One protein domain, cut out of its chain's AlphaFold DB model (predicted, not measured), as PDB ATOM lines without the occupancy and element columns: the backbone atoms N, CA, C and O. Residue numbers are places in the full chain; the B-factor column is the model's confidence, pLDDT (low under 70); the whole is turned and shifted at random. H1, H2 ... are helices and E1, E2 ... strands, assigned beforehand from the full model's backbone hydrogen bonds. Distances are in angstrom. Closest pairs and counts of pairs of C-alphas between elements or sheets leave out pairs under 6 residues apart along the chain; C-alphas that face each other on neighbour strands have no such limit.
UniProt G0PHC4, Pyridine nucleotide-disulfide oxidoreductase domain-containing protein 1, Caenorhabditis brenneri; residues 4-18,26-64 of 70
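AT A GLANCE: This is residues 4 to 18 and 26 to 64 of the 70 residues of the protein "Pyridine nucleotide-disulfide oxidoreductase domain-containing protein 1" of Caenorhabditis brenneri (UniProt G0PHC4). A small sheet of three strands has one helix, H1, over one face, above the edge strand E3; on that same side the unnamed stretch 48 to 64 runs from H1 across to E1. The printed part has 54 residues, in order E1, E2, E3, H1: a mixed class, with sheet order E1 - E2 - E3, antiparallel. It is compact, with a radius of gyration of the C-alphas of 10.9 A, and only just elongated, spanning 30 by 20 by 20 A.

IN THESE COORDINATES: E1, residues 4 to 10, begins at C-alpha 4 (7.605, 1.832, -32.011) and is 20.4 A long. E2 is residues 15 to 18, 10.3 A; E3, 26 to 32, 17.1 A. H1, 38 to 47, 14.2 A, ends at C-alpha 47 (-10.133, 0.805, -38.261).

HOW THE PARTS SIT: E1 and E2 form a hairpin; N 8 and O 17 are 2.8 A apart, within hydrogen-bond range. Between E2 and E3, N 30 and O 18 are 2.8 A apart, also within range. H1 is on the sheet at a height of 8.4 A, over E3 and along the strands, at 11 degrees to E3 on the local plane; the closest C-alphas of E3 and H1, Ile 26 and Ile 45, are 5.5 A apart. In H1 every O i to N i+4 pair is within range.

THE WHOLE: Residues 19 to 25 are not printed; C-alphas 18 and 26 are 10.2 A apart across this cut. No link printed whole is long. pLDDT is under 70 at residues 9, 11 to 13 and 55 to 64.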
ATOM      1  N   GLU A   4       7.534   1.592 -33.448       74.81
ATOM      2  CA  GLU A   4       7.605   1.832 -32.011       74.81
ATOM      3  C   GLU A   4       6.856   0.698 -31.309       74.81
ATOM      4  O   GLU A   4       5.871   0.152 -31.818       74.81
ATOM      5  N   GLU A   5       7.355   0.306 -30.146       73.69
ATOM      6  CA  GLU A   5       6.803  -0.791 -29.368       73.69
ATOM      7  C   GLU A   5       6.369  -0.271 -28.008       73.69
ATOM      8  O   GLU A   5       7.170   0.320 -27.285       73.69
ATOM      9  N   VAL A   6       5.110  -0.528 -27.658       74.19
ATOM     10  CA  VAL A   6       4.537  -0.100 -26.381       74.19
ATOM     11  C   VAL A   6       4.132  -1.346 -25.606       74.19
ATOM     12  O   VAL A   6       3.491  -2.245 -26.150       74.19
ATOM     13  N   THR A   7       4.547  -1.437 -24.345       72.88
ATOM     14  CA  THR A   7       4.256  -2.584 -23.475       72.88
ATOM     15  C   THR A   7       3.740  -2.094 -22.138       72.88
ATOM     16  O   THR A   7       4.375  -1.251 -21.510       72.88
ATOM     17  N   ALA A   8       2.650  -2.697 -21.684       74.12
ATOM     18  CA  ALA A   8       2.132  -2.542 -20.342       74.12
ATOM     19  C   ALA A   8       1.994  -3.883 -19.647       74.12
ATOM     20  O   ALA A   8       1.636  -4.898 -20.248       74.12
ATOM     21  N   GLN A   9       2.338  -3.869 -18.367       66.31
ATOM     22  CA  GLN A   9       2.361  -5.045 -17.517       66.31
ATOM     23  C   GLN A   9       1.578  -4.722 -16.259       66.31
ATOM     24  O   GLN A   9       1.881  -3.727 -15.598       66.31
ATOM     25  N   ASP A  10       0.626  -5.584 -15.921       70.88
ATOM     26  CA  ASP A  10       0.046  -5.604 -14.589       70.88
ATOM     27  C   ASP A  10       0.650  -6.784 -13.825       70.88
ATOM     28  O   ASP A  10       0.410  -7.956 -14.131       70.88
ATOM     29  N   THR A  11       1.513  -6.460 -12.860       61.19
ATOM     30  CA  THR A  11       2.238  -7.452 -12.061       61.19
ATOM     31  C   THR A  11       1.385  -8.094 -10.972       61.19
ATOM     32  O   THR A  11       1.834  -9.077 -10.387       61.19
ATOM     33  N   GLU A  12       0.206  -7.549 -10.658       67.94
ATOM     34  CA  GLU A  12      -0.677  -8.120  -9.636       67.94
ATOM     35  C   GLU A  12      -1.600  -9.207 -10.208       67.94
ATOM     36  O   GLU A  12      -1.938 -10.145  -9.484       67.94
ATOM     37  N   GLU A  13      -1.941  -9.139 -11.501       69.12
ATOM     38  CA  GLU A  13      -2.915 -10.048 -12.131       69.12
ATOM     39  C   GLU A  13      -2.338 -11.001 -13.199       69.12
ATOM     40  O   GLU A  13      -3.099 -11.666 -13.902       69.12
ATOM     41  N   ASP A  14      -1.009 -11.105 -13.331       79.81
ATOM     42  CA  ASP A  14      -0.335 -11.900 -14.380       79.81
ATOM     43  C   ASP A  14      -0.812 -11.533 -15.809       79.81
ATOM     44  O   ASP A  14      -0.885 -12.382 -16.707       79.81
ATOM     45  N   LYS A  15      -1.130 -10.249 -16.032       85.50
ATOM     46  CA  LYS A  15      -1.638  -9.722 -17.308       85.50
ATOM     47  C   LYS A  15      -0.556  -8.947 -18.060       85.50
ATOM     48  O   LYS A  15       0.210  -8.171 -17.485       85.50
ATOM     49  N   LEU A  16      -0.502  -9.138 -19.377       84.81
ATOM     50  CA  LEU A  16       0.419  -8.437 -20.275       84.81
ATOM     51  C   LEU A  16      -0.323  -7.961 -21.516       84.81
ATOM     52  O   LEU A  16      -0.945  -8.770 -22.202       84.81
ATOM     53  N   VAL A  17      -0.134  -6.691 -21.866       86.25
ATOM     54  CA  VAL A  17      -0.535  -6.140 -23.161       86.25
ATOM     55  C   VAL A  17       0.686  -5.512 -23.824       86.25
ATOM     56  O   VAL A  17       1.340  -4.630 -23.273       86.25
ATOM     57  N   ARG A  18       1.020  -5.961 -25.033       87.75
ATOM     58  CA  ARG A  18       2.099  -5.384 -25.847       87.75
ATOM     59  C   ARG A  18       1.589  -5.077 -27.238       87.75
ATOM     60  O   ARG A  18       1.094  -5.973 -27.909       87.75
ATOM     61  N   ILE A  26      -1.833   1.094 -34.296       90.62
ATOM     62  CA  ILE A  26      -1.594  -0.279 -33.848       90.62
ATOM     63  C   ILE A  26      -1.756  -1.200 -35.056       90.62
ATOM     64  O   ILE A  26      -2.773  -1.176 -35.748       90.62
ATOM     65  N   VAL A  27      -0.728  -2.000 -35.322       93.12
ATOM     66  CA  VAL A  27      -0.725  -2.997 -36.406       93.12
ATOM     67  C   VAL A  27      -0.731  -4.430 -35.878       93.12
ATOM     68  O   VAL A  27      -0.856  -5.374 -36.654       93.12
ATOM     69  N   GLY A  28      -0.606  -4.597 -34.562       92.62
ATOM     70  CA  GLY A  28      -0.696  -5.880 -33.883       92.62
ATOM     71  C   GLY A  28      -0.582  -5.724 -32.371       92.62
ATOM     72  O   GLY A  28      -0.012  -4.743 -31.888       92.62
ATOM     73  N   ALA A  29      -1.099  -6.711 -31.643       91.38
ATOM     74  CA  ALA A  29      -1.021  -6.771 -30.193       91.38
ATOM     75  C   ALA A  29      -0.814  -8.212 -29.693       91.38
ATOM     76  O   ALA A  29      -1.237  -9.173 -30.337       91.38
ATOM     77  N   LEU A  30      -0.143  -8.349 -28.550       91.69
ATOM     78  CA  LEU A  30       0.021  -9.570 -27.771       91.69
ATOM     79  C   LEU A  30      -0.649  -9.356 -26.416       91.69
ATOM     80  O   LEU A  30      -0.234  -8.475 -25.664       91.69
ATOM     81  N   LEU A  31      -1.650 -10.179 -26.130       90.38
ATOM     82  CA  LEU A  31      -2.407 -10.171 -24.886       90.38
ATOM     83  C   LEU A  31      -2.135 -11.497 -24.166       90.38
ATOM     84  O   LEU A  31      -2.188 -12.566 -24.784       90.38
ATOM     85  N   ILE A  32      -1.797 -11.431 -22.882       90.12
ATOM     86  CA  ILE A  32      -1.635 -12.597 -22.006       90.12
ATOM     87  C   ILE A  32      -2.474 -12.358 -20.755       90.12
ATOM     88  O   ILE A  32      -2.361 -11.298 -20.145       90.12
ATOM     89  N   GLY A  33      -3.264 -13.359 -20.366       88.06
ATOM     90  CA  GLY A  33      -4.194 -13.253 -19.243       88.06
ATOM     91  C   GLY A  33      -5.551 -12.683 -19.661       88.06
ATOM     92  O   GLY A  33      -5.867 -12.638 -20.846       88.06
ATOM     93  N   ASP A  34      -6.353 -12.295 -18.673       86.88
ATOM     94  CA  ASP A  34      -7.702 -11.741 -18.860       86.88
ATOM     95  C   ASP A  34      -7.641 -10.210 -18.972       86.88
ATOM     96  O   ASP A  34      -7.804  -9.497 -17.985       86.88
ATOM     97  N   THR A  35      -7.243  -9.698 -20.135       83.06
ATOM     98  CA  THR A  35      -6.852  -8.282 -20.268       83.06
ATOM     99  C   THR A  35      -8.016  -7.328 -20.506       83.06
ATOM    100  O   THR A  35      -7.821  -6.126 -20.370       83.06
ATOM    101  N   GLU A  36      -9.184  -7.849 -20.890       84.25
ATOM    102  CA  GLU A  36     -10.378  -7.082 -21.287       84.25
ATOM    103  C   GLU A  36     -10.148  -6.109 -22.470       84.25
ATOM    104  O   GLU A  36     -11.040  -5.352 -22.845       84.25
ATOM    105  N   MET A  37      -8.966  -6.132 -23.102       84.75
ATOM    106  CA  MET A  37      -8.570  -5.217 -24.181       84.75
ATOM    107  C   MET A  37      -8.734  -5.810 -25.585       84.75
ATOM    108  O   MET A  37      -8.387  -5.160 -26.574       84.75
ATOM    109  N   GLU A  38      -9.232  -7.041 -25.706       89.44
ATOM    110  CA  GLU A  38      -9.311  -7.776 -26.969       89.44
ATOM    111  C   GLU A  38     -10.160  -7.030 -28.012       89.44
ATOM    112  O   GLU A  38      -9.691  -6.789 -29.126       89.44
ATOM    113  N   GLU A  39     -11.380  -6.628 -27.642       89.00
ATOM    114  CA  GLU A  39     -12.320  -5.936 -28.537       89.00
ATOM    115  C   GLU A  39     -11.813  -4.539 -28.912       89.00
ATOM    116  O   GLU A  39     -11.830  -4.150 -30.084       89.00
ATOM    117  N   THR A  40     -11.291  -3.798 -27.935       86.62
ATOM    118  CA  THR A  40     -10.730  -2.464 -28.161       86.62
ATOM    119  C   THR A  40      -9.564  -2.532 -29.143       86.62
ATOM    120  O   THR A  40      -9.570  -1.840 -30.161       86.62
ATOM    121  N   LEU A  41      -8.585  -3.412 -28.910       88.31
ATOM    122  CA  LEU A  41      -7.418  -3.545 -29.786       88.31
ATOM    123  C   LEU A  41      -7.790  -4.083 -31.174       88.31
ATOM    124  O   LEU A  41      -7.227  -3.611 -32.168       88.31
ATOM    125  N   GLU A  42      -8.754  -5.003 -31.273       92.19
ATOM    126  CA  GLU A  42      -9.304  -5.449 -32.556       92.19
ATOM    127  C   GLU A  42      -9.876  -4.264 -33.347       92.19
ATOM    128  O   GLU A  42      -9.493  -4.052 -34.501       92.19
ATOM    129  N   ASN A  43     -10.716  -3.437 -32.723       90.12
ATOM    130  CA  ASN A  43     -11.315  -2.272 -33.370       90.12
ATOM    131  C   ASN A  43     -10.267  -1.251 -33.830       90.12
ATOM    132  O   ASN A  43     -10.358  -0.738 -34.950       90.12
ATOM    133  N   LEU A  44      -9.240  -0.978 -33.020       89.38
ATOM    134  CA  LEU A  44      -8.169  -0.041 -33.380       89.38
ATOM    135  C   LEU A  44      -7.344  -0.530 -34.573       89.38
ATOM    136  O   LEU A  44      -7.040   0.252 -35.481       89.38
ATOM    137  N   ILE A  45      -7.026  -1.826 -34.601       91.19
ATOM    138  CA  ILE A  45      -6.306  -2.453 -35.713       91.19
ATOM    139  C   ILE A  45      -7.173  -2.452 -36.980       91.19
ATOM    140  O   ILE A  45      -6.704  -2.043 -38.047       91.19
ATOM    141  N   LEU A  46      -8.438  -2.875 -36.879       94.12
ATOM    142  CA  LEU A  46      -9.365  -2.952 -38.013       94.12
ATOM    143  C   LEU A  46      -9.615  -1.575 -38.639       94.12
ATOM    144  O   LEU A  46      -9.562  -1.434 -39.865       94.12
ATOM    145  N   ASN A  47      -9.830  -0.553 -37.808       92.12
ATOM    146  CA  ASN A  47     -10.133   0.805 -38.261       92.12
ATOM    147  C   ASN A  47      -8.891   1.622 -38.635       92.12
ATOM    148  O   ASN A  47      -9.026   2.694 -39.227       92.12
ATOM    149  N   LYS A  48      -7.680   1.114 -38.362       91.50
ATOM    150  CA  LYS A  48      -6.411   1.826 -38.595       91.50
ATOM    151  C   LYS A  48      -6.398   3.188 -37.893       91.50
ATOM    152  O   LYS A  48      -5.939   4.182 -38.477       91.50
ATOM    153  N   THR A  49      -6.929   3.208 -36.673       87.62
ATOM    154  CA  THR A  49      -7.096   4.412 -35.857       87.62
ATOM    155  C   THR A  49      -5.749   5.085 -35.637       87.62
ATOM    156  O   THR A  49      -4.765   4.427 -35.301       87.62
ATOM    157  N   ASP A  50      -5.706   6.393 -35.882       87.75
ATOM    158  CA  ASP A  50      -4.526   7.218 -35.643       87.75
ATOM    159  C   ASP A  50      -4.483   7.610 -34.160       87.75
ATOM    160  O   ASP A  50      -5.429   8.210 -33.657       87.75
ATOM    161  N   LEU A  51      -3.413   7.228 -33.465       81.94
ATOM    162  CA  LEU A  51      -3.210   7.404 -32.023       81.94
ATOM    163  C   LEU A  51      -2.225   8.539 -31.716       81.94
ATOM    164  O   LEU A  51      -1.549   8.522 -30.682       81.94
ATOM    165  N   GLU A  52      -2.072   9.498 -32.632       83.25
ATOM    166  CA  GLU A  52      -1.204  10.658 -32.435       83.25
ATOM    167  C   GLU A  52      -1.507  11.350 -31.092       83.25
ATOM    168  O   GLU A  52      -2.625  11.791 -30.838       83.25
ATOM    169  N   GLY A  53      -0.502  11.425 -30.214       74.12
ATOM    170  CA  GLY A  53      -0.617  12.047 -28.891       74.12
ATOM    171  C   GLY A  53      -1.222  11.171 -27.787       74.12
ATOM    172  O   GLY A  53      -1.254  11.618 -26.646       74.12
ATOM    173  N   ILE A  54      -1.661   9.949 -28.102       71.19
ATOM    174  CA  ILE A  54      -2.285   9.024 -27.139       71.19
ATOM    175  C   ILE A  54      -1.447   7.749 -26.977       71.19
ATOM    176  O   ILE A  54      -1.439   7.158 -25.904       71.19
ATOM    177  N   ALA A  55      -0.694   7.337 -28.006       65.25
ATOM    178  CA  ALA A  55       0.052   6.072 -28.019       65.25
ATOM    179  C   ALA A  55       0.985   5.854 -26.808       65.25
ATOM    180  O   ALA A  55       1.172   4.713 -26.393       65.25
ATOM    181  N   ASP A  56       1.537   6.932 -26.241       65.81
ATOM    182  CA  ASP A  56       2.465   6.872 -25.106       65.81
ATOM    183  C   ASP A  56       1.761   6.635 -23.755       65.81
ATOM    184  O   ASP A  56       2.354   6.039 -22.861       65.81
ATOM    185  N   THR A  57       0.503   7.066 -23.605       69.06
ATOM    186  CA  THR A  57      -0.302   6.917 -22.373       69.06
ATOM    187  C   THR A  57      -1.389   5.850 -22.487       69.06
ATOM    188  O   THR A  57      -1.909   5.391 -21.481       69.06
ATOM    189  N   PHE A  58      -1.717   5.422 -23.705       69.75
ATOM    190  CA  PHE A  58      -2.789   4.476 -24.025       69.75
ATOM    191  C   PHE A  58      -2.689   3.146 -23.259       69.75
ATOM    192  O   PHE A  58      -3.707   2.578 -22.895       69.75
ATOM    193  N   LEU A  59      -1.480   2.639 -23.002       69.94
ATOM    194  CA  LEU A  59      -1.297   1.378 -22.275       69.94
ATOM    195  C   LEU A  59      -0.974   1.575 -20.783       69.94
ATOM    196  O   LEU A  59      -0.641   0.606 -20.111       69.94
ATOM    197  N   GLU A  60      -1.020   2.789 -20.231       69.56
ATOM    198  CA  GLU A  60      -0.711   2.950 -18.807       69.56
ATOM    199  C   GLU A  60      -1.723   2.188 -17.923       69.56
ATOM    200  O   GLU A  60      -2.931   2.242 -18.173       69.56
ATOM    201  N   PRO A  61      -1.262   1.471 -16.878       61.06
ATOM    202  CA  PRO A  61      -2.158   0.761 -15.972       61.06
ATOM    203  C   PRO A  61      -3.183   1.717 -15.350       61.06
ATOM    204  O   PRO A  61      -2.810   2.725 -14.749       61.06
ATOM    205  N   GLY A  62      -4.471   1.388 -15.476       61.91
ATOM    206  CA  GLY A  62      -5.574   2.204 -14.959       61.91
ATOM    207  C   GLY A  62      -6.071   3.304 -15.902       61.91
ATOM    208  O   GLY A  62      -6.940   4.078 -15.501       61.91
ATOM    209  N   VAL A  63      -5.554   3.380 -17.132       64.50
ATOM    210  CA  VAL A  63      -6.170   4.187 -18.188       64.50
ATOM    211  C   VAL A  63      -7.401   3.459 -18.716       64.50
ATOM    212  O   VAL A  63      -7.298   2.352 -19.242       64.50
ATOM    213  N   ASP A  64      -8.559   4.099 -18.571       64.44
ATOM    214  CA  ASP A  64      -9.781   3.660 -19.231       64.44
ATOM    215  C   ASP A  64      -9.719   4.085 -20.702       64.44
ATOM    216  O   ASP A  64      -9.576   5.267 -21.026       64.44
TER     217      ASP A  64